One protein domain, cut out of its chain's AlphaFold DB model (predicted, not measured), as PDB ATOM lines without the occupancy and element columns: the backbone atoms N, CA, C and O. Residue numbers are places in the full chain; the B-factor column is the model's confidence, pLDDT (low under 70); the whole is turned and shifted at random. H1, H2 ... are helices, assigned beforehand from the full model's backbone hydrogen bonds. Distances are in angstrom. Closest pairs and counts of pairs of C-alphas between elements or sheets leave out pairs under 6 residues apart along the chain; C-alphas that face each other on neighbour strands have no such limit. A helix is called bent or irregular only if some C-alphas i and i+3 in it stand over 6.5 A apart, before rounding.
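AT A GLANCE: This is residues 7 to 86 of the 145 residues of the protein "RDD domain-containing protein" of Rhodobiaceae bacterium (UniProt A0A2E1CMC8). A long helical hairpin: H1 makes the whole length, and H2 folds back from its far end and slants away from it, while short H3 packs on H1 nearer its beginning. The printed part has 80 residues with three named helices, H1, H2 and H3 in that order, and no named strand; the class is all helix. It is loose, with a radius of gyration of the C-alphas of 16.4 A and spans of 57 by 23 by 16 A.

IN THESE COORDINATES: H1, residues 8 to 44, begins at C-alpha 8 (158.684, 121.453, 132.606) and is 54.4 A long. H2, residues 50 to 69, is 30.7 A long, with a kink of 37 degrees near residue 58; it is only just irregular, C-alphas 54 and 57 being 6.9 A apart. H3, residues 77 to 81, is 6.3 A long and ends at C-alpha 81 (148.502, 106.805, 133.860).

HOW THE PARTS SIT: H1, with residues 27 to 42 alone, touches H2, closest at the C-alphas of Ile 31 and Ile 57, 6.2 A. This hairpin runs opposite ways at a tilt of 37 degrees, only just steep. H1, with residues 15 to 23 alone, touches H3, closest at the C-alphas of Ala 19 and Gly 78, 4.0 A. H2 and H3 are close but not clearly touching. Every O i to N i+4 pair is within hydrogen-bond range in H1 and H3, and 11 of 16 in H2.

THE WHOLE: The C-alphas farthest apart, Thr 7 and Leu 46, are 57.8 A apart. The printed part has no cut; the link H1 to H2 is tight and H2 to H3 short. Mean pLDDT of the printed part is 90.1, with residues 70, 72 and 73 under 70.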
ATOM      1  N   THR A   7     163.305 120.389 133.891       93.44
ATOM      2  CA  THR A   7     162.431 121.458 133.406       93.44
ATOM      3  C   THR A   7     161.022 120.924 133.141       93.44
ATOM      4  O   THR A   7     160.790 119.714 133.077       93.44
ATOM      5  N   TYR A   8     160.053 121.825 132.970       92.00
ATOM      6  CA  TYR A   8     158.684 121.453 132.606       92.00
ATOM      7  C   TYR A   8     158.633 120.607 131.319       92.00
ATOM      8  O   TYR A   8     157.950 119.584 131.268       92.00
ATOM      9  N   TYR A   9     159.409 120.987 130.299       93.06
ATOM     10  CA  TYR A   9     159.466 120.258 129.032       93.06
ATOM     11  C   TYR A   9     160.141 118.889 129.170       93.06
ATOM     12  O   TYR A   9     159.669 117.928 128.564       93.06
ATOM     13  N   ASP A  10     161.166 118.765 130.019       93.31
ATOM     14  CA  ASP A  10     161.805 117.469 130.294       93.31
ATOM     15  C   ASP A  10     160.830 116.500 130.965       93.31
ATOM     16  O   ASP A  10     160.765 115.323 130.613       93.31
ATOM     17  N   GLN A  11     160.023 116.993 131.908       93.12
ATOM     18  CA  GLN A  11     159.001 116.183 132.572       93.12
ATOM     19  C   GLN A  11     157.946 115.692 131.576       93.12
ATOM     20  O   GLN A  11     157.578 114.515 131.604       93.12
ATOM     21  N   ILE A  12     157.503 116.557 130.654       94.00
ATOM     22  CA  ILE A  12     156.594 116.160 129.571       94.00
ATOM     23  C   ILE A  12     157.243 115.091 128.695       94.00
ATOM     24  O   ILE A  12     156.610 114.070 128.428       94.00
ATOM     25  N   LEU A  13     158.485 115.298 128.252       93.81
ATOM     26  CA  LEU A  13     159.204 114.344 127.408       93.81
ATOM     27  C   LEU A  13     159.289 112.970 128.083       93.81
ATOM     28  O   LEU A  13     158.911 111.962 127.490       93.81
ATOM     29  N   ILE A  14     159.723 112.935 129.344       94.25
ATOM     30  CA  ILE A  14     159.860 111.700 130.118       94.25
ATOM     31  C   ILE A  14     158.506 110.999 130.264       94.25
ATOM     32  O   ILE A  14     158.420 109.787 130.065       94.25
ATOM     33  N   ASN A  15     157.436 111.737 130.564       94.56
ATOM     34  CA  ASN A  15     156.099 111.157 130.681       94.56
ATOM     35  C   ASN A  15     155.567 110.648 129.333       94.56
ATOM     36  O   ASN A  15     154.919 109.606 129.304       94.56
ATOM     37  N   ARG A  16     155.885 111.317 128.213       92.88
ATOM     38  CA  ARG A  16     155.553 110.835 126.860       92.88
ATOM     39  C   ARG A  16     156.272 109.530 126.534       92.88
ATOM     40  O   ARG A  16     155.638 108.613 126.022       92.88
ATOM     41  N   ILE A  17     157.561 109.423 126.861       93.94
ATOM     42  CA  ILE A  17     158.341 108.193 126.655       93.94
ATOM     43  C   ILE A  17     157.760 107.052 127.495       93.94
ATOM     44  O   ILE A  17     157.495 105.975 126.968       93.94
ATOM     45  N   LYS A  18     157.496 107.294 128.784       95.12
ATOM     46  CA  LYS A  18     156.905 106.291 129.681       95.12
ATOM     47  C   LYS A  18     155.516 105.839 129.218       95.12
ATOM     48  O   LYS A  18     155.244 104.641 129.218       95.12
ATOM     49  N   ALA A  19     154.667 106.775 128.791       94.00
ATOM     50  CA  ALA A  19     153.354 106.465 128.231       94.00
ATOM     51  C   ALA A  19     153.470 105.601 126.970       94.00
ATOM     52  O   ALA A  19     152.796 104.581 126.883       94.00
ATOM     53  N   CYS A  20     154.380 105.954 126.057       91.06
ATOM     54  CA  CYS A  20     154.647 105.182 124.844       91.06
ATOM     55  C   CYS A  20     155.101 103.749 125.162       91.06
ATOM     56  O   CYS A  20     154.557 102.798 124.612       91.06
ATOM     57  N   ILE A  21     156.044 103.575 126.096       94.88
ATOM     58  CA  ILE A  21     156.511 102.245 126.522       94.88
ATOM     59  C   ILE A  21     155.353 101.417 127.088       94.88
ATOM     60  O   ILE A  21     155.212 100.245 126.747       94.88
ATOM     61  N   LEU A  22     154.506 102.013 127.930       95.31
ATOM     62  CA  LEU A  22     153.370 101.304 128.509       95.31
ATOM     63  C   LEU A  22     152.331 100.914 127.449       95.31
ATOM     64  O   LEU A  22     151.871  99.776 127.443       95.31
ATOM     65  N   ASP A  23     152.005 101.821 126.526       92.25
ATOM     66  CA  ASP A  23     151.100 101.532 125.410       92.25
ATOM     67  C   ASP A  23     151.652 100.409 124.512       92.25
ATOM     68  O   ASP A  23     150.904  99.521 124.104       92.25
ATOM     69  N   LEU A  24     152.969 100.382 124.264       92.19
ATOM     70  CA  LEU A  24     153.630  99.303 123.523       92.19
ATOM     71  C   LEU A  24     153.535  97.956 124.244       92.19
ATOM     72  O   LEU A  24     153.243  96.949 123.603       92.19
ATOM     73  N   LEU A  25     153.745  97.924 125.563       96.00
ATOM     74  CA  LEU A  25     153.602  96.699 126.357       96.00
ATOM     75  C   LEU A  25     152.161  96.178 126.336       96.00
ATOM     76  O   LEU A  25     151.946  94.974 126.195       96.00
ATOM     77  N   ILE A  26     151.174  97.074 126.419       94.94
ATOM     78  CA  ILE A  26     149.758  96.708 126.327       94.94
ATOM     79  C   ILE A  26     149.456  96.128 124.945       94.94
ATOM     80  O   ILE A  26     148.943  95.013 124.864       94.94
ATOM     81  N   CYS A  27     149.842  96.812 123.866       94.25
ATOM     82  CA  CYS A  27     149.690  96.301 122.502       94.25
ATOM     83  C   CYS A  27     150.363  94.936 122.321       94.25
ATOM     84  O   CYS A  27     149.749  94.025 121.773       94.25
ATOM     85  N   LEU A  28     151.591  94.758 122.817       95.19
ATOM     86  CA  LEU A  28     152.311  93.488 122.732       95.19
ATOM     87  C   LEU A  28     151.577  92.371 123.485       95.19
ATOM     88  O   LEU A  28     151.467  91.253 122.976       95.19
ATOM     89  N   SER A  29     151.041  92.668 124.671       96.50
ATOM     90  CA  SER A  29     150.270  91.698 125.453       96.50
ATOM     91  C   SER A  29     148.980  91.285 124.735       96.50
ATOM     92  O   SER A  29     148.716  90.092 124.602       96.50
ATOM     93  N   LEU A  30     148.239  92.249 124.171       96.12
ATOM     94  CA  LEU A  30     147.036  91.998 123.377       96.12
ATOM     95  C   LEU A  30     147.352  91.165 122.134       96.12
ATOM     96  O   LEU A  30     146.692  90.158 121.908       96.12
ATOM     97  N   ILE A  31     148.397  91.522 121.378       95.88
ATOM     98  CA  ILE A  31     148.839  90.753 120.205       95.88
ATOM     99  C   ILE A  31     149.146  89.311 120.609       95.88
ATOM    100  O   ILE A  31     148.681  88.382 119.955       95.88
ATOM    101  N   THR A  32     149.892  89.112 121.696       96.06
ATOM    102  CA  THR A  32     150.268  87.775 122.175       96.06
ATOM    103  C   THR A  32     149.034  86.942 122.522       96.06
ATOM    104  O   THR A  32     148.906  85.812 122.052       96.06
ATOM    105  N   ILE A  33     148.092  87.513 123.278       96.38
ATOM    106  CA  ILE A  33     146.831  86.853 123.639       96.38
ATOM    107  C   ILE A  33     146.026  86.509 122.379       96.38
ATOM    108  O   ILE A  33     145.599  85.366 122.214       96.38
ATOM    109  N   THR A  34     145.862  87.461 121.455       95.31
ATOM    110  CA  THR A  34     145.122  87.246 120.206       95.31
ATOM    111  C   THR A  34     145.774  86.171 119.340       95.31
ATOM    112  O   THR A  34     145.064  85.315 118.823       95.31
ATOM    113  N   VAL A  35     147.106  86.147 119.217       94.69
ATOM    114  CA  VAL A  35     147.834  85.106 118.469       94.69
ATOM    115  C   VAL A  35     147.626  83.727 119.092       94.69
ATOM    116  O   VAL A  35     147.425  82.761 118.356       94.69
ATOM    117  N   ILE A  36     147.660  83.609 120.424       94.81
ATOM    118  CA  ILE A  36     147.426  82.332 121.117       94.81
ATOM    119  C   ILE A  36     146.006  81.830 120.841       94.81
ATOM    120  O   ILE A  36     145.840  80.700 120.383       94.81
ATOM    121  N   ILE A  37     144.994  82.678 121.052       94.31
ATOM    122  CA  ILE A  37     143.587  82.335 120.796       94.31
ATOM    123  C   ILE A  37     143.396  81.937 119.330       94.31
ATOM    124  O   ILE A  37     142.795  80.907 119.030       94.31
ATOM    125  N   PHE A  38     143.960  82.719 118.412       93.50
ATOM    126  CA  PHE A  38     143.857  82.467 116.983       93.50
ATOM    127  C   PHE A  38     144.508  81.144 116.579       93.50
ATOM    128  O   PHE A  38     143.923  80.398 115.802       93.50
ATOM    129  N   LYS A  39     145.681  80.803 117.128       91.75
ATOM    130  CA  LYS A  39     146.336  79.509 116.875       91.75
ATOM    131  C   LYS A  39     145.483  78.329 117.338       91.75
ATOM    132  O   LYS A  39     145.415  77.337 116.619       91.75
ATOM    133  N   ILE A  40     144.826  78.447 118.493       93.00
ATOM    134  CA  ILE A  40     143.917  77.410 119.001       93.00
ATOM    135  C   ILE A  40     142.742  77.228 118.034       93.00
ATOM    136  O   ILE A  40     142.477  76.111 117.603       93.00
ATOM    137  N   ILE A  41     142.081  78.318 117.635       92.44
ATOM    138  CA  ILE A  41     140.965  78.268 116.677       92.44
ATOM    139  C   ILE A  41     141.428  77.674 115.343       92.44
ATOM    140  O   ILE A  41     140.799  76.759 114.819       92.44
ATOM    141  N   ASN A  42     142.560  78.152 114.824       91.62
ATOM    142  CA  ASN A  42     143.105  77.729 113.542       91.62
ATOM    143  C   ASN A  42     143.468  76.234 113.521       91.62
ATOM    144  O   ASN A  42     143.291  75.577 112.497       91.62
ATOM    145  N   PHE A  43     143.919  75.690 114.657       91.56
ATOM    146  CA  PHE A  43     144.153  74.256 114.829       91.56
ATOM    147  C   PHE A  43     142.859  73.445 114.670       91.56
ATOM    148  O   PHE A  43     142.835  72.481 113.907       91.56
ATOM    149  N   PHE A  44     141.761  73.868 115.311       92.56
ATOM    150  CA  PHE A  44     140.458  73.206 115.166       92.56
ATOM    151  C   PHE A  44     139.855  73.359 113.764       92.56
ATOM    152  O   PHE A  44     139.127  72.479 113.311       92.56
ATOM    153  N   THR A  45     140.179  74.436 113.046       91.12
ATOM    154  CA  THR A  45     139.708  74.680 111.673       91.12
ATOM    155  C   THR A  45     140.660  74.148 110.595       91.12
ATOM    156  O   THR A  45     140.622  74.634 109.467       91.12
ATOM    157  N   LEU A  46     141.543  73.195 110.922       89.06
ATOM    158  CA  LEU A  46     142.478  72.563 109.975       89.06
ATOM    159  C   LEU A  46     143.329  73.571 109.178       89.06
ATOM    160  O   LEU A  46     143.555  73.410 107.981       89.06
ATOM    161  N   ASN A  47     143.820  74.618 109.848       86.12
ATOM    162  CA  ASN A  47     144.681  75.662 109.281       86.12
ATOM    163  C   ASN A  47     144.054  76.540 108.180       86.12
ATOM    164  O   ASN A  47     144.782  77.218 107.447       86.12
ATOM    165  N   LEU A  48     142.720  76.585 108.084       86.81
ATOM    166  CA  LEU A  48     141.997  77.399 107.098       86.81
ATOM    167  C   LEU A  48     142.385  78.890 107.127       86.81
ATOM    168  O   LEU A  48     142.375  79.557 106.094       86.81
ATOM    169  N   PHE A  49     142.764  79.419 108.294       85.38
ATOM    170  CA  PHE A  49     143.015  80.844 108.501       85.38
ATOM    171  C   PHE A  49     144.502  81.211 108.606       85.38
ATOM    172  O   PHE A  49     144.832  82.295 109.083       85.38
ATOM    173  N   ASN A  50     145.423  80.371 108.122       83.88
ATOM    174  CA  ASN A  50     146.867  80.643 108.206       83.88
ATOM    175  C   ASN A  50     147.279  82.038 107.702       83.88
ATOM    176  O   ASN A  50     148.123  82.682 108.316       83.88
ATOM    177  N   VAL A  51     146.668  82.538 106.623       87.94
ATOM    178  CA  VAL A  51     146.983  83.870 106.069       87.94
ATOM    179  C   VAL A  51     146.502  85.003 106.985       87.94
ATOM    180  O   VAL A  51     147.148  86.047 107.072       87.94
ATOM    181  N   ALA A  52     145.406  84.801 107.724       87.50
ATOM    182  CA  ALA A  52     144.826  85.833 108.582       87.50
ATOM    183  C   ALA A  52     145.713  86.192 109.788       87.50
ATOM    184  O   ALA A  52     145.575  87.285 110.339       87.50
ATOM    185  N   ILE A  53     146.700  85.353 110.136       88.12
ATOM    186  CA  ILE A  53     147.670  85.660 111.196       88.12
ATOM    187  C   ILE A  53     148.484  86.932 110.904       88.12
ATOM    188  O   ILE A  53     148.830  87.666 111.830       88.12
ATOM    189  N   LEU A  54     148.728  87.239 109.619       88.62
ATOM    190  CA  LEU A  54     149.460  88.433 109.179       88.62
ATOM    191  C   LEU A  54     148.724  89.733 109.537       88.62
ATOM    192  O   LEU A  54     149.355  90.771 109.731       88.62
ATOM    193  N   PHE A  55     147.398  89.674 109.661       91.38
ATOM    194  CA  PHE A  55     146.568  90.838 109.961       91.38
ATOM    195  C   PHE A  55     146.386  91.086 111.461       91.38
ATOM    196  O   PHE A  55     145.934  92.164 111.834       91.38
ATOM    197  N   ILE A  56     146.777  90.154 112.339       92.38
ATOM    198  CA  ILE A  56     146.567  90.306 113.789       92.38
ATOM    199  C   ILE A  56     147.278  91.551 114.326       92.38
ATOM    200  O   ILE A  56     146.668  92.349 115.032       92.38
ATOM    201  N   ILE A  57     148.551  91.738 113.970       90.69
ATOM    202  CA  ILE A  57     149.356  92.869 114.451       90.69
ATOM    203  C   ILE A  57     148.721  94.220 114.075       90.69
ATOM    204  O   ILE A  57     148.421  94.993 114.989       90.69
ATOM    205  N   PRO A  58     148.479  94.536 112.784       90.06
ATOM    206  CA  PRO A  58     147.898  95.825 112.421       90.06
ATOM    207  C   PRO A  58     146.484  96.007 112.984       90.06
ATOM    208  O   PRO A  58     146.159  97.103 113.433       90.06
ATOM    209  N   VAL A  59     145.663  94.949 113.031       91.75
ATOM    210  CA  VAL A  59     144.302  95.030 113.584       91.75
ATOM    211  C   VAL A  59     144.332  95.372 115.070       91.75
ATOM    212  O   VAL A  59     143.679  96.326 115.475       91.75
ATOM    213  N   VAL A  60     145.123  94.664 115.883       93.50
ATOM    214  CA  VAL A  60     145.182  94.909 117.334       93.50
ATOM    215  C   VAL A  60     145.674  96.323 117.640       93.50
ATOM    216  O   VAL A  60     145.081  97.004 118.479       93.50
ATOM    217  N   ILE A  61     146.710  96.794 116.938       90.19
ATOM    218  CA  ILE A  61     147.237  98.154 117.112       90.19
ATOM    219  C   ILE A  61     146.157  99.187 116.769       90.19
ATOM    220  O   ILE A  61     145.854 100.059 117.584       90.19
ATOM    221  N   VAL A  62     145.531  99.077 115.594       88.25
ATOM    222  CA  VAL A  62     144.495 100.029 115.168       88.25
ATOM    223  C   VAL A  62     143.298  99.998 116.118       88.25
ATOM    224  O   VAL A  62     142.792 101.060 116.483       88.25
ATOM    225  N   SER A  63     142.869  98.818 116.570       90.75
ATOM    226  CA  SER A  63     141.761  98.666 117.517       90.75
ATOM    227  C   SER A  63     142.066  99.303 118.875       90.75
ATOM    228  O   SER A  63     141.233 100.056 119.382       90.75
ATOM    229  N   TYR A  64     143.254  99.068 119.444       90.94
ATOM    230  CA  TYR A  64     143.649  99.649 120.732       90.94
ATOM    231  C   TYR A  64     143.658 101.182 120.692       90.94
ATOM    232  O   TYR A  64     143.081 101.842 121.564       90.94
ATOM    233  N   TYR A  65     144.272 101.762 119.659       87.25
ATOM    234  CA  TYR A  65     144.347 103.216 119.530       87.25
ATOM    235  C   TYR A  65     142.987 103.826 119.190       87.25
ATOM    236  O   TYR A  65     142.614 104.823 119.799       87.25
ATOM    237  N   SER A  66     142.198 103.207 118.309       84.25
ATOM    238  CA  SER A  66     140.844 103.686 117.990       84.25
ATOM    239  C   SER A  66     139.945 103.715 119.227       84.25
ATOM    240  O   SER A  66     139.270 104.713 119.475       84.25
ATOM    241  N   PHE A  67     139.990 102.663 120.053       86.06
ATOM    242  CA  PHE A  67     139.239 102.614 121.307       86.06
ATOM    243  C   PHE A  67     139.727 103.662 122.317       86.06
ATOM    244  O   PHE A  67     138.931 104.339 122.964       86.06
ATOM    245  N   SER A  68     141.044 103.854 122.406       84.75
ATOM    246  CA  SER A  68     141.653 104.875 123.263       84.75
ATOM    247  C   SER A  68     141.247 106.304 122.877       84.75
ATOM    248  O   SER A  68     140.988 107.138 123.748       84.75
ATOM    249  N   ILE A  69     141.167 106.586 121.575       75.19
ATOM    250  CA  ILE A  69     140.795 107.894 121.016       75.19
ATOM    251  C   ILE A  69     139.306 108.185 121.201       75.19
ATOM    252  O   ILE A  69     138.944 109.332 121.443       75.19
ATOM    253  N   GLY A  70     138.451 107.162 121.101       69.69
ATOM    254  CA  GLY A  70     136.998 107.301 121.232       69.69
ATOM    255  C   GLY A  70     136.518 107.718 122.627       69.69
ATOM    256  O   GLY A  70     135.355 108.072 122.793       69.69
ATOM    257  N   ASN A  71     137.395 107.701 123.631       70.31
ATOM    258  CA  ASN A  71     137.075 108.151 124.979       70.31
ATOM    259  C   ASN A  71     137.032 109.692 125.079       70.31
ATOM    260  O   ASN A  71     137.794 110.376 124.402       70.31
ATOM    261  N   GLU A  72     136.248 110.248 126.013       64.50
ATOM    262  CA  GLU A  72     135.992 111.703 126.186       64.50
ATOM    263  C   GLU A  72     137.245 112.599 126.309       64.50
ATOM    264  O   GLU A  72     137.190 113.825 126.176       64.50
ATOM    265  N   ASN A  73     138.393 111.991 126.599       68.38
ATOM    266  CA  ASN A  73     139.666 112.674 126.802       68.38
ATOM    267  C   ASN A  73     140.683 112.442 125.678       68.38
ATOM    268  O   ASN A  73     141.796 112.943 125.809       68.38
ATOM    269  N   GLY A  74     140.361 111.660 124.635       78.12
ATOM    270  CA  GLY A  74     141.256 111.413 123.498       78.12
ATOM    271  C   GLY A  74     142.658 110.937 123.893       78.12
ATOM    272  O   GLY A  74     143.644 111.350 123.289       78.12
ATOM    273  N   SER A  75     142.760 110.148 124.967       85.00
ATOM    274  CA  SER A  75     144.020 109.773 125.618       85.00
ATOM    275  C   SER A  75     144.148 108.261 125.718       85.00
ATOM    276  O   SER A  75     143.216 107.574 126.150       85.00
ATOM    277  N   THR A  76     145.330 107.757 125.363       89.44
ATOM    278  CA  THR A  76     145.691 106.350 125.553       89.44
ATOM    279  C   THR A  76     145.768 105.995 127.029       89.44
ATOM    280  O   THR A  76     145.820 106.862 127.910       89.44
ATOM    281  N   PHE A  77     145.764 104.699 127.319       90.31
ATOM    282  CA  PHE A  77     145.889 104.227 128.690       90.31
ATOM    283  C   PHE A  77     147.212 104.679 129.326       90.31
ATOM    284  O   PHE A  77     147.205 105.182 130.453       90.31
ATOM    285  N   GLY A  78     148.322 104.618 128.581       90.56
ATOM    286  CA  GLY A  78     149.610 105.152 129.013       90.56
ATOM    287  C   GLY A  78     149.550 106.642 129.336       90.56
ATOM    288  O   GLY A  78     149.986 107.071 130.405       90.56
ATOM    289  N   MET A  79     148.935 107.439 128.460       92.06
ATOM    290  CA  MET A  79     148.776 108.878 128.680       92.06
ATOM    291  C   MET A  79     147.979 109.194 129.952       92.06
ATOM    292  O   MET A  79     148.370 110.079 130.716       92.06
ATOM    293  N   LYS A  80     146.905 108.439 130.222       90.88
ATOM    294  CA  LYS A  80     146.096 108.589 131.443       90.88
ATOM    295  C   LYS A  80     146.905 108.293 132.705       90.88
ATOM    296  O   LYS A  80     146.853 109.076 133.651       90.88
ATOM    297  N   ILE A  81     147.677 107.204 132.710       92.81
ATOM    298  CA  ILE A  81     148.502 106.805 133.860       92.81
ATOM    299  C   ILE A  81     149.561 107.859 134.179       92.81
ATOM    300  O   ILE A  81     149.726 108.241 135.337       92.81
ATOM    301  N   PHE A  82     150.237 108.382 133.156       93.69
ATOM    302  CA  PHE A  82     151.266 109.411 133.332       93.69
ATOM    303  C   PHE A  82     150.712 110.842 133.350       93.69
ATOM    304  O   PHE A  82     151.491 111.795 133.334       93.69
ATOM    305  N   LYS A  83     149.381 111.001 133.427       91.44
ATOM    306  CA  LYS A  83     148.668 112.283 133.553       91.44
ATOM    307  C   LYS A  83     149.069 113.314 132.492       91.44
ATOM    308  O   LYS A  83     149.155 114.506 132.778       91.44
ATOM    309  N   ILE A  84     149.304 112.855 131.265       91.50
ATOM    310  CA  ILE A  84     149.566 113.724 130.116       91.50
ATOM    311  C   ILE A  84     148.361 113.732 129.181       91.50
ATOM    312  O   ILE A  84     147.735 112.706 128.928       91.50
ATOM    313  N   GLY A  85     148.031 114.912 128.664       88.19
ATOM    314  CA  GLY A  85     146.924 115.118 127.740       88.19
ATOM    315  C   GLY A  85     147.394 115.830 126.482       88.19
ATOM    316  O   GLY A  85     148.367 116.583 126.512       88.19
ATOM    317  N   LEU A  86     146.693 115.586 125.379       87.81
ATOM    318  CA  LEU A  86     146.926 116.283 124.125       87.81
ATOM    319  C   LEU A  86     145.907 117.420 123.992       87.81
ATOM    320  O   LEU A  86     144.697 117.194 124.016       87.81
TER     321      LEU A  86